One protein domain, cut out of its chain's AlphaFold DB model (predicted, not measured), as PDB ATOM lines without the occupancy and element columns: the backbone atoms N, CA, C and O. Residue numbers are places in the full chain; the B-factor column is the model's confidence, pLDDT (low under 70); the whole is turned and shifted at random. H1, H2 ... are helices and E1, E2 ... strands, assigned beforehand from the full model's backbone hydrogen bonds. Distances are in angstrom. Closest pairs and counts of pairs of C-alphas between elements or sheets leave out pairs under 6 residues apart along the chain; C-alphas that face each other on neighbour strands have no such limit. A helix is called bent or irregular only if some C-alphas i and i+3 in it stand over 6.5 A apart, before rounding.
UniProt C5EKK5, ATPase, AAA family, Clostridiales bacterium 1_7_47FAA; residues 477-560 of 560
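What this domain is: This is residues 477 to 560 of the 560 residues of the protein "ATPase, AAA family" of Clostridiales bacterium 1_7_47FAA (UniProt C5EKK5). A long bent helix, H2, makes the longest axis; H1 crosses its arm H2a near the bend, and the antiparallel hairpin E1 and E2 packs beside that bend through E2. The printed part has 84 residues, in the order H1, E1, E2, H2 with links; its class is mixed. It is compact, radius of gyration of the C-alphas 13.6 A, spanning 44 by 27 by 22 A.

How they stand to each other: H1, residues 477 to 491, touches H2a, residues 530 to 545, with H2a's residues 539 to 543 alone, about perpendicular at 82 degrees; the closest C-alphas, Ala 483 and Met 543, are 5.0 A apart. E1, 508 to 513, and E2, 516 to 521, have N 511 and O 518 within hydrogen-bond range, 2.8 A. One helix by hydrogen bonds, H2 is bent: C-alphas 545 and 548 are 6.7 A apart; H2b is residues 548 to 559. The closest C-alphas of E2 and H2b, Ile 519 and Ala 548, are 7.3 A apart. In H1, H2a and H2b every O i to N i+4 pair is within range.

Where its parts are: H1, 21.6 A long, begins at C-alpha 477 (-11.256, 24.432, -33.814); H2b ends at C-alpha 559 (-28.116, 10.280, -15.195).

The domain as a whole: The printed part has no cut; H1 to E1 is a long link. Residues 477, 514 to 517 and 552 to 560 have pLDDT under 70.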
ATOM      1  N   GLU A 477     -11.051  24.573 -35.268       57.47
ATOM      2  CA  GLU A 477     -11.256  24.432 -33.814       57.47
ATOM      3  C   GLU A 477     -12.045  25.612 -33.210       57.47
ATOM      4  O   GLU A 477     -12.812  25.443 -32.255       57.47
ATOM      5  N   ASN A 478     -11.930  26.802 -33.811       70.94
ATOM      6  CA  ASN A 478     -12.673  27.982 -33.377       70.94
ATOM      7  C   ASN A 478     -14.153  27.875 -33.770       70.94
ATOM      8  O   ASN A 478     -15.020  28.223 -32.971       70.94
ATOM      9  N   LEU A 479     -14.464  27.341 -34.957       79.38
ATOM     10  CA  LEU A 479     -15.849  27.183 -35.427       79.38
ATOM     11  C   LEU A 479     -16.653  26.184 -34.588       79.38
ATOM     12  O   LEU A 479     -17.823  26.435 -34.297       79.38
ATOM     13  N   ASP A 480     -16.033  25.087 -34.155       83.50
ATOM     14  CA  ASP A 480     -16.686  24.101 -33.287       83.50
ATOM     15  C   ASP A 480     -17.037  24.715 -31.920       83.50
ATOM     16  O   ASP A 480     -18.158  24.570 -31.424       83.50
ATOM     17  N   SER A 481     -16.107  25.484 -31.347       82.81
ATOM     18  CA  SER A 481     -16.319  26.214 -30.091       82.81
ATOM     19  C   SER A 481     -17.424  27.270 -30.217       82.81
ATOM     20  O   SER A 481     -18.268  27.401 -29.325       82.81
ATOM     21  N   ILE A 482     -17.467  27.987 -31.346       87.06
ATOM     22  CA  ILE A 482     -18.523  28.955 -31.673       87.06
ATOM     23  C   ILE A 482     -19.884  28.253 -31.752       87.06
ATOM     24  O   ILE A 482     -20.835  28.703 -31.113       87.06
ATOM     25  N   ALA A 483     -19.978  27.135 -32.477       88.56
ATOM     26  CA  ALA A 483     -21.221  26.383 -32.633       88.56
ATOM     27  C   ALA A 483     -21.767  25.880 -31.284       88.56
ATOM     28  O   ALA A 483     -22.956  26.036 -31.000       88.56
ATOM     29  N   ILE A 484     -20.900  25.345 -30.417       87.62
ATOM     30  CA  ILE A 484     -21.266  24.920 -29.055       87.62
ATOM     31  C   ILE A 484     -21.766  26.107 -28.223       87.62
ATOM     32  O   ILE A 484     -22.775  25.995 -27.521       87.62
ATOM     33  N   CYS A 485     -21.080  27.250 -28.301       89.31
ATOM     34  CA  CYS A 485     -21.490  28.468 -27.607       89.31
ATOM     35  C   CYS A 485     -22.884  28.926 -28.071       89.31
ATOM     36  O   CYS A 485     -23.756  29.192 -27.244       89.31
ATOM     37  N   TYR A 486     -23.138  28.916 -29.382       91.94
ATOM     38  CA  TYR A 486     -24.414  29.323 -29.979       91.94
ATOM     39  C   TYR A 486     -25.561  28.416 -29.549       91.94
ATOM     40  O   TYR A 486     -26.597  28.912 -29.108       91.94
ATOM     41  N   LEU A 487     -25.364  27.096 -29.623       89.12
ATOM     42  CA  LEU A 487     -26.348  26.107 -29.173       89.12
ATOM     43  C   LEU A 487     -26.750  26.345 -27.716       89.12
ATOM     44  O   LEU A 487     -27.935  26.343 -27.387       89.12
ATOM     45  N   ARG A 488     -25.778  26.607 -26.836       88.69
ATOM     46  CA  ARG A 488     -26.048  26.861 -25.415       88.69
ATOM     47  C   ARG A 488     -26.757  28.184 -25.170       88.69
ATOM     48  O   ARG A 488     -27.692  28.211 -24.376       88.69
ATOM     49  N   MET A 489     -26.349  29.253 -25.854       91.75
ATOM     50  CA  MET A 489     -27.034  30.547 -25.777       91.75
ATOM     51  C   MET A 489     -28.496  30.428 -26.227       91.75
ATOM     52  O   MET A 489     -29.388  30.912 -25.532       91.75
ATOM     53  N   MET A 490     -28.757  29.730 -27.337       90.38
ATOM     54  CA  MET A 490     -30.118  29.486 -27.825       90.38
ATOM     55  C   MET A 490     -30.929  28.620 -26.858       90.38
ATOM     56  O   MET A 490     -32.051  28.987 -26.518       90.38
ATOM     57  N   ARG A 491     -30.346  27.530 -26.341       85.94
ATOM     58  CA  ARG A 491     -30.988  26.648 -25.350       85.94
ATOM     59  C   ARG A 491     -31.376  27.382 -24.065       85.94
ATOM     60  O   ARG A 491     -32.416  27.084 -23.488       85.94
ATOM     61  N   LEU A 492     -30.547  28.320 -23.611       86.88
ATOM     62  CA  LEU A 492     -30.802  29.134 -22.417       86.88
ATOM     63  C   LEU A 492     -31.633  30.394 -22.708       86.88
ATOM     64  O   LEU A 492     -31.868  31.190 -21.803       86.88
ATOM     65  N   GLY A 493     -32.095  30.585 -23.949       89.19
ATOM     66  CA  GLY A 493     -32.992  31.682 -24.308       89.19
ATOM     67  C   GLY A 493     -32.338  33.065 -24.301       89.19
ATOM     68  O   GLY A 493     -33.025  34.060 -24.073       89.19
ATOM     69  N   PHE A 494     -31.026  33.151 -24.534       93.00
ATOM     70  CA  PHE A 494     -30.327  34.434 -24.590       93.00
ATOM     71  C   PHE A 494     -30.865  35.301 -25.737       93.00
ATOM     72  O   PHE A 494     -31.031  34.840 -26.869       93.00
ATOM     73  N   LYS A 495     -31.104  36.585 -25.453       93.00
ATOM     74  CA  LYS A 495     -31.604  37.548 -26.438       93.00
ATOM     75  C   LYS A 495     -30.460  37.998 -27.346       93.00
ATOM     76  O   LYS A 495     -29.436  38.433 -26.822       93.00
ATOM     77  N   PRO A 496     -30.591  37.938 -28.677       93.06
ATOM     78  CA  PRO A 496     -29.585  38.504 -29.565       93.06
ATOM     79  C   PRO A 496     -29.361  39.995 -29.296       93.06
ATOM     80  O   PRO A 496     -30.309  40.729 -29.028       93.06
ATOM     81  N   THR A 497     -28.117  40.459 -29.404       91.38
ATOM     82  CA  THR A 497     -27.798  41.896 -29.328       91.38
ATOM     83  C   THR A 497     -28.107  42.654 -30.620       91.38
ATOM     84  O   THR A 497     -28.094  43.882 -30.619       91.38
ATOM     85  N   SER A 498     -28.382  41.947 -31.717       88.25
ATOM     86  CA  SER A 498     -28.629  42.513 -33.045       88.25
ATOM     87  C   SER A 498     -30.081  42.346 -33.485       88.25
ATOM     88  O   SER A 498     -30.666  41.289 -33.242       88.25
ATOM     89  N   ASP A 499     -30.623  43.348 -34.183       81.00
ATOM     90  CA  ASP A 499     -31.956  43.283 -34.807       81.00
ATOM     91  C   ASP A 499     -31.960  42.310 -36.003       81.00
ATOM     92  O   ASP A 499     -32.926  41.585 -36.224       81.00
ATOM     93  N   ASP A 500     -30.840  42.236 -36.727       82.62
ATOM     94  CA  ASP A 500     -30.665  41.410 -37.928       82.62
ATOM     95  C   ASP A 500     -30.005  40.064 -37.611       82.62
ATOM     96  O   ASP A 500     -29.152  39.563 -38.344       82.62
ATOM     97  N   CYS A 501     -30.357  39.465 -36.475       81.56
ATOM     98  CA  CYS A 501     -29.643  38.286 -36.025       81.56
ATOM     99  C   CYS A 501     -29.908  37.047 -36.898       81.56
ATOM    100  O   CYS A 501     -31.049  36.641 -37.132       81.56
ATOM    101  N   LEU A 502     -28.826  36.376 -37.302       86.88
ATOM    102  CA  LEU A 502     -28.891  35.118 -38.050       86.88
ATOM    103  C   LEU A 502     -29.394  33.945 -37.199       86.88
ATOM    104  O   LEU A 502     -29.947  32.995 -37.752       86.88
ATOM    105  N   PHE A 503     -29.246  34.025 -35.875       88.56
ATOM    106  CA  PHE A 503     -29.593  32.967 -34.928       88.56
ATOM    107  C   PHE A 503     -30.475  33.502 -33.799       88.56
ATOM    108  O   PHE A 503     -30.183  34.506 -33.160       88.56
ATOM    109  N   SER A 504     -31.563  32.802 -33.523       85.75
ATOM    110  CA  SER A 504     -32.518  33.128 -32.472       85.75
ATOM    111  C   SER A 504     -32.780  31.892 -31.620       85.75
ATOM    112  O   SER A 504     -32.756  30.784 -32.154       85.75
ATOM    113  N   PRO A 505     -33.119  32.036 -30.327       84.56
ATOM    114  CA  PRO A 505     -33.562  30.908 -29.507       84.56
ATOM    115  C   PRO A 505     -34.675  30.066 -30.147       84.56
ATOM    116  O   PRO A 505     -34.733  28.864 -29.929       84.56
ATOM    117  N   LYS A 506     -35.531  30.675 -30.980       85.06
ATOM    118  CA  LYS A 506     -36.602  29.972 -31.708       85.06
ATOM    119  C   LYS A 506     -36.089  29.027 -32.798       85.06
ATOM    120  O   LYS A 506     -36.824  28.146 -33.221       85.06
ATOM    121  N   ASP A 507     -34.856  29.222 -33.261       82.88
ATOM    122  CA  ASP A 507     -34.275  28.426 -34.337       82.88
ATOM    123  C   ASP A 507     -33.814  27.042 -33.852       82.88
ATOM    124  O   ASP A 507     -33.580  26.174 -34.690       82.88
ATOM    125  N   TYR A 508     -33.688  26.832 -32.536       83.06
ATOM    126  CA  TYR A 508     -33.215  25.595 -31.915       83.06
ATOM    127  C   TYR A 508     -34.303  24.969 -31.040       83.06
ATOM    128  O   TYR A 508     -34.759  25.584 -30.077       83.06
ATOM    129  N   ALA A 509     -34.679  23.726 -31.334       79.00
ATOM    130  CA  ALA A 509     -35.569  22.946 -30.480       79.00
ATOM    131  C   ALA A 509     -35.044  21.522 -30.288       79.00
ATOM    132  O   ALA A 509     -34.478  20.917 -31.201       79.00
ATOM    133  N   VAL A 510     -35.241  21.007 -29.076       75.12
ATOM    134  CA  VAL A 510     -34.859  19.654 -28.672       75.12
ATOM    135  C   VAL A 510     -36.119  18.933 -28.220       75.12
ATOM    136  O   VAL A 510     -36.752  19.340 -27.246       75.12
ATOM    137  N   ASN A 511     -36.471  17.860 -28.923       76.38
ATOM    138  CA  ASN A 511     -37.608  17.010 -28.610       76.38
ATOM    139  C   ASN A 511     -37.102  15.668 -28.077       76.38
ATOM    140  O   ASN A 511     -36.405  14.923 -28.764       76.38
ATOM    141  N   TYR A 512     -37.478  15.333 -26.847       70.81
ATOM    142  CA  TYR A 512     -37.173  14.028 -26.268       70.81
ATOM    143  C   TYR A 512     -38.266  13.040 -26.669       70.81
ATOM    144  O   TYR A 512     -39.411  13.151 -26.233       70.81
ATOM    145  N   THR A 513     -37.923  12.077 -27.521       70.25
ATOM    146  CA  THR A 513     -38.842  11.017 -27.951       70.25
ATOM    147  C   THR A 513     -38.475   9.697 -27.277       70.25
ATOM    148  O   THR A 513     -37.323   9.472 -26.911       70.25
ATOM    149  N   GLY A 514     -39.425   8.763 -27.163       59.94
ATOM    150  CA  GLY A 514     -39.156   7.419 -26.622       59.94
ATOM    151  C   GLY A 514     -38.128   6.590 -27.417       59.94
ATOM    152  O   GLY A 514     -37.784   5.493 -26.990       59.94
ATOM    153  N   LYS A 515     -37.646   7.092 -28.566       60.25
ATOM    154  CA  LYS A 515     -36.615   6.478 -29.420       60.25
ATOM    155  C   LYS A 515     -35.270   7.227 -29.407       60.25
ATOM    156  O   LYS A 515     -34.343   6.761 -30.062       60.25
ATOM    157  N   GLY A 516     -35.155   8.358 -28.703       65.62
ATOM    158  CA  GLY A 516     -33.941   9.182 -28.665       65.62
ATOM    159  C   GLY A 516     -34.209  10.691 -28.646       65.62
ATOM    160  O   GLY A 516     -35.352  11.140 -28.521       65.62
ATOM    161  N   ILE A 517     -33.138  11.475 -28.772       69.19
ATOM    162  CA  ILE A 517     -33.169  12.942 -28.826       69.19
ATOM    163  C   ILE A 517     -33.314  13.371 -30.288       69.19
ATOM    164  O   ILE A 517     -32.465  13.033 -31.109       69.19
ATOM    165  N   ASP A 518     -34.369  14.115 -30.606       73.00
ATOM    166  CA  ASP A 518     -34.546  14.751 -31.909       73.00
ATOM    167  C   ASP A 518     -34.192  16.238 -31.796       73.00
ATOM    168  O   ASP A 518     -34.743  16.958 -30.959       73.00
ATOM    169  N   ILE A 519     -33.225  16.688 -32.594       77.38
ATOM    170  CA  ILE A 519     -32.695  18.050 -32.538       77.38
ATOM    171  C   ILE A 519     -32.996  18.740 -33.857       77.38
ATOM    172  O   ILE A 519     -32.423  18.409 -34.895       77.38
ATOM    173  N   SER A 520     -33.868  19.743 -33.810       80.25
ATOM    174  CA  SER A 520     -34.224  20.535 -34.979       80.25
ATOM    175  C   SER A 520     -33.539  21.894 -34.924       80.25
ATOM    176  O   SER A 520     -33.758  22.675 -33.992       80.25
ATOM    177  N   ILE A 521     -32.746  22.191 -35.953       82.44
ATOM    178  CA  ILE A 521     -32.230  23.532 -36.223       82.44
ATOM    179  C   ILE A 521     -32.913  24.037 -37.488       82.44
ATOM    180  O   ILE A 521     -32.768  23.431 -38.557       82.44
ATOM    181  N   SER A 522     -33.649  25.142 -37.352       82.56
ATOM    182  CA  SER A 522     -34.438  25.752 -38.426       82.56
ATOM    183  C   SER A 522     -33.604  25.975 -39.688       82.56
ATOM    184  O   SER A 522     -32.386  26.139 -39.617       82.56
ATOM    185  N   GLU A 523     -34.255  25.966 -40.848       83.06
ATOM    186  CA  GLU A 523     -33.645  26.380 -42.112       83.06
ATOM    187  C   GLU A 523     -34.128  27.772 -42.482       83.06
ATOM    188  O   GLU A 523     -35.322  28.064 -42.436       83.06
ATOM    189  N   LYS A 524     -33.186  28.635 -42.858       85.81
ATOM    190  CA  LYS A 524     -33.466  29.972 -43.375       85.81
ATOM    191  C   LYS A 524     -33.053  30.036 -44.837       85.81
ATOM    192  O   LYS A 524     -31.991  29.536 -45.213       85.81
ATOM    193  N   SER A 525     -33.906  30.638 -45.658       77.44
ATOM    194  CA  SER A 525     -33.674  30.835 -47.093       77.44
ATOM    195  C   SER A 525     -33.514  32.304 -47.475       77.44
ATOM    196  O   SER A 525     -32.876  32.587 -48.487       77.44
ATOM    197  N   ASP A 526     -34.067  33.219 -46.676       85.81
ATOM    198  CA  ASP A 526     -34.015  34.659 -46.916       85.81
ATOM    199  C   ASP A 526     -32.832  35.285 -46.163       85.81
ATOM    200  O   ASP A 526     -32.764  35.232 -44.933       85.81
ATOM    201  N   PHE A 527     -31.871  35.826 -46.911       88.62
ATOM    202  CA  PHE A 527     -30.660  36.453 -46.380       88.62
ATOM    203  C   PHE A 527     -30.419  37.775 -47.097       88.62
ATOM    204  O   PHE A 527     -30.484  37.842 -48.324       88.62
ATOM    205  N   LYS A 528     -30.050  38.810 -46.336       87.50
ATOM    206  CA  LYS A 528     -29.765  40.146 -46.880       87.50
ATOM    207  C   LYS A 528     -28.493  40.194 -47.730       87.50
ATOM    208  O   LYS A 528     -28.339  41.097 -48.546       87.50
ATOM    209  N   SER A 529     -27.573  39.246 -47.544       89.44
ATOM    210  CA  SER A 529     -26.323  39.176 -48.300       89.44
ATOM    211  C   SER A 529     -25.801  37.747 -48.455       89.44
ATOM    212  O   SER A 529     -26.187  36.835 -47.717       89.44
ATOM    213  N   ASP A 530     -24.884  37.539 -49.410       88.25
ATOM    214  CA  ASP A 530     -24.207  36.244 -49.548       88.25
ATOM    215  C   ASP A 530     -23.282  35.947 -48.360       88.25
ATOM    216  O   ASP A 530     -23.165  34.792 -47.956       88.25
ATOM    217  N   TYR A 531     -22.688  36.979 -47.752       89.88
ATOM    218  CA  TYR A 531     -21.915  36.843 -46.516       89.88
ATOM    219  C   TYR A 531     -22.755  36.214 -45.405       89.88
ATOM    220  O   TYR A 531     -22.366  35.190 -44.846       89.88
ATOM    221  N   ASP A 532     -23.945  36.764 -45.157       91.31
ATOM    222  CA  ASP A 532     -24.855  36.279 -44.116       91.31
ATOM    223  C   ASP A 532     -25.313  34.841 -44.391       91.31
ATOM    224  O   ASP A 532     -25.363  34.008 -43.485       91.31
ATOM    225  N   ARG A 533     -25.586  34.523 -45.663       90.56
ATOM    226  CA  ARG A 533     -25.956  33.172 -46.101       90.56
ATOM    227  C   ARG A 533     -24.843  32.158 -45.843       90.56
ATOM    228  O   ARG A 533     -25.119  31.061 -45.355       90.56
ATOM    229  N   VAL A 534     -23.605  32.489 -46.210       88.69
ATOM    230  CA  VAL A 534     -22.445  31.604 -46.022       88.69
ATOM    231  C   VAL A 534     -22.147  31.441 -44.532       88.69
ATOM    232  O   VAL A 534     -22.029  30.307 -44.075       88.69
ATOM    233  N   LEU A 535     -22.138  32.535 -43.763       88.81
ATOM    234  CA  LEU A 535     -21.953  32.523 -42.307       88.81
ATOM    235  C   LEU A 535     -22.975  31.624 -41.610       88.81
ATOM    236  O   LEU A 535     -22.605  30.742 -40.831       88.81
ATOM    237  N   TYR A 536     -24.258  31.805 -41.929       91.00
ATOM    238  CA  TYR A 536     -25.324  31.004 -41.348       91.00
ATOM    239  C   TYR A 536     -25.173  29.517 -41.677       91.00
ATOM    240  O   TYR A 536     -25.238  28.684 -40.775       91.00
ATOM    241  N   ARG A 537     -24.945  29.168 -42.953       89.06
ATOM    242  CA  ARG A 537     -24.812  27.766 -43.377       89.06
ATOM    243  C   ARG A 537     -23.619  27.082 -42.720       89.06
ATOM    244  O   ARG A 537     -23.795  26.005 -42.160       89.06
ATOM    245  N   THR A 538     -22.452  27.724 -42.712       88.31
ATOM    246  CA  THR A 538     -21.238  27.149 -42.118       88.31
ATOM    247  C   THR A 538     -21.405  26.894 -40.620       88.31
ATOM    248  O   THR A 538     -21.071  25.811 -40.141       88.31
ATOM    249  N   ILE A 539     -21.967  27.847 -39.870       89.12
ATOM    250  CA  ILE A 539     -22.205  27.657 -38.433       89.12
ATOM    251  C   ILE A 539     -23.308  26.617 -38.195       89.12
ATOM    252  O   ILE A 539     -23.144  25.755 -37.333       89.12
ATOM    253  N   ARG A 540     -24.403  26.637 -38.968       89.62
ATOM    254  CA  ARG A 540     -25.496  25.659 -38.840       89.62
ATOM    255  C   ARG A 540     -25.009  24.231 -39.064       89.62
ATOM    256  O   ARG A 540     -25.356  23.361 -38.274       89.62
ATOM    257  N   GLU A 541     -24.213  23.980 -40.101       88.06
ATOM    258  CA  GLU A 541     -23.645  22.651 -40.375       88.06
ATOM    259  C   GLU A 541     -22.842  22.129 -39.176       88.06
ATOM    260  O   GLU A 541     -23.028  20.992 -38.740       88.06
ATOM    261  N   LYS A 542     -22.013  22.991 -38.575       87.75
ATOM    262  CA  LYS A 542     -21.271  22.667 -37.350       87.75
ATOM    263  C   LYS A 542     -22.183  22.447 -36.149       87.75
ATOM    264  O   LYS A 542     -21.962  21.512 -35.384       87.75
ATOM    265  N   MET A 543     -23.224  23.259 -35.990       88.25
ATOM    266  CA  MET A 543     -24.204  23.082 -34.922       88.25
ATOM    267  C   MET A 543     -24.939  21.746 -35.041       88.25
ATOM    268  O   MET A 543     -25.045  21.048 -34.042       88.25
ATOM    269  N   VAL A 544     -25.401  21.363 -36.237       85.94
ATOM    270  CA  VAL A 544     -26.070  20.070 -36.477       85.94
ATOM    271  C   VAL A 544     -25.149  18.915 -36.085       85.94
ATOM    272  O   VAL A 544     -25.572  18.004 -35.378       85.94
ATOM    273  N   PHE A 545     -23.875  18.982 -36.481       83.56
ATOM    274  CA  PHE A 545     -22.885  17.969 -36.123       83.56
ATOM    275  C   PHE A 545     -22.625  17.895 -34.607       83.56
ATOM    276  O   PHE A 545     -22.501  16.807 -34.047       83.56
ATOM    277  N   MET A 546     -22.557  19.043 -33.924       83.06
ATOM    278  CA  MET A 546     -22.222  19.102 -32.496       83.06
ATOM    279  C   MET A 546     -23.410  18.870 -31.564       83.06
ATOM    280  O   MET A 546     -23.206  18.391 -30.449       83.06
ATOM    281  N   ALA A 547     -24.632  19.192 -31.983       80.50
ATOM    282  CA  ALA A 547     -25.806  19.162 -31.119       80.50
ATOM    283  C   ALA A 547     -26.078  17.761 -30.554       80.50
ATOM    284  O   ALA A 547     -26.312  17.631 -29.353       80.50
ATOM    285  N   ALA A 548     -25.948  16.715 -31.380       74.44
ATOM    286  CA  ALA A 548     -26.119  15.329 -30.940       74.44
ATOM    287  C   ALA A 548     -25.160  14.976 -29.789       74.44
ATOM    288  O   ALA A 548     -25.585  14.522 -28.729       74.44
ATOM    289  N   ARG A 549     -23.872  15.298 -29.952       75.12
ATOM    290  CA  ARG A 549     -22.830  15.040 -28.946       75.12
ATOM    291  C   ARG A 549     -23.028  15.859 -27.668       75.12
ATOM    292  O   ARG A 549     -22.702  15.406 -26.573       75.12
ATOM    293  N   LEU A 550     -23.525  17.088 -27.802       73.62
ATOM    294  CA  LEU A 550     -23.795  17.981 -26.676       73.62
ATOM    295  C   LEU A 550     -24.937  17.438 -25.807       73.62
ATOM    296  O   LEU A 550     -24.819  17.426 -24.583       73.62
ATOM    297  N   GLU A 551     -26.013  16.959 -26.433       72.44
ATOM    298  CA  GLU A 551     -27.169  16.416 -25.720       72.44
ATOM    299  C   GLU A 551     -26.903  15.017 -25.145       72.44
ATOM    300  O   GLU A 551     -27.319  14.749 -24.021       72.44
ATOM    301  N   GLU A 552     -26.137  14.157 -25.827       68.81
ATOM    302  CA  GLU A 552     -25.672  12.882 -25.254       68.81
ATOM    303  C   GLU A 552     -24.878  13.097 -23.956       68.81
ATOM    304  O   GLU A 552     -25.141  12.443 -22.944       68.81
ATOM    305  N   ASN A 553     -23.958  14.067 -23.948       68.69
ATOM    306  CA  ASN A 553     -23.204  14.430 -22.746       68.69
ATOM    307  C   ASN A 553     -24.106  15.030 -21.654       68.69
ATOM    308  O   ASN A 553     -23.934  14.709 -20.481       68.69
ATOM    309  N   ALA A 554     -25.075  15.871 -22.025       65.69
ATOM    310  CA  ALA A 554     -26.009  16.467 -21.071       65.69
ATOM    311  C   ALA A 554     -26.923  15.417 -20.416       65.69
ATOM    312  O   ALA A 554     -27.198  15.510 -19.222       65.69
ATOM    313  N   ILE A 555     -27.374  14.404 -21.168       64.56
ATOM    314  CA  ILE A 555     -28.100  13.259 -20.602       64.56
ATOM    315  C   ILE A 555     -27.190  12.476 -19.663       64.56
ATOM    316  O   ILE A 555     -27.604  12.192 -18.544       64.56
ATOM    317  N   ALA A 556     -25.956  12.179 -20.080       59.41
ATOM    318  CA  ALA A 556     -25.002  11.445 -19.255       59.41
ATOM    319  C   ALA A 556     -24.730  12.145 -17.910       59.41
ATOM    320  O   ALA A 556     -24.652  11.471 -16.883       59.41
ATOM    321  N   GLU A 557     -24.637  13.481 -17.899       56.78
ATOM    322  CA  GLU A 557     -24.530  14.294 -16.678       56.78
ATOM    323  C   GLU A 557     -25.800  14.283 -15.818       56.78
ATOM    324  O   GLU A 557     -25.684  14.362 -14.604       56.78
ATOM    325  N   LEU A 558     -26.996  14.195 -16.412       54.12
ATOM    326  CA  LEU A 558     -28.264  14.121 -15.673       54.12
ATOM    327  C   LEU A 558     -28.539  12.729 -15.079       54.12
ATOM    328  O   LEU A 558     -29.268  12.624 -14.098       54.12
ATOM    329  N   THR A 559     -28.015  11.666 -15.697       49.31
ATOM    330  CA  THR A 559     -28.116  10.280 -15.195       49.31
ATOM    331  C   THR A 559     -27.097   9.925 -14.113       49.31
ATOM    332  O   THR A 559     -27.284   8.912 -13.439       49.31
ATOM    333  N   LYS A 560     -26.016  10.698 -13.984       39.25
ATOM    334  CA  LYS A 560     -25.044  10.593 -12.888       39.25
ATOM    335  C   LYS A 560     -25.510  11.416 -11.697       39.25
ATOM    336  O   LYS A 560     -25.223  10.969 -10.566       39.25
TER     337      LYS A 560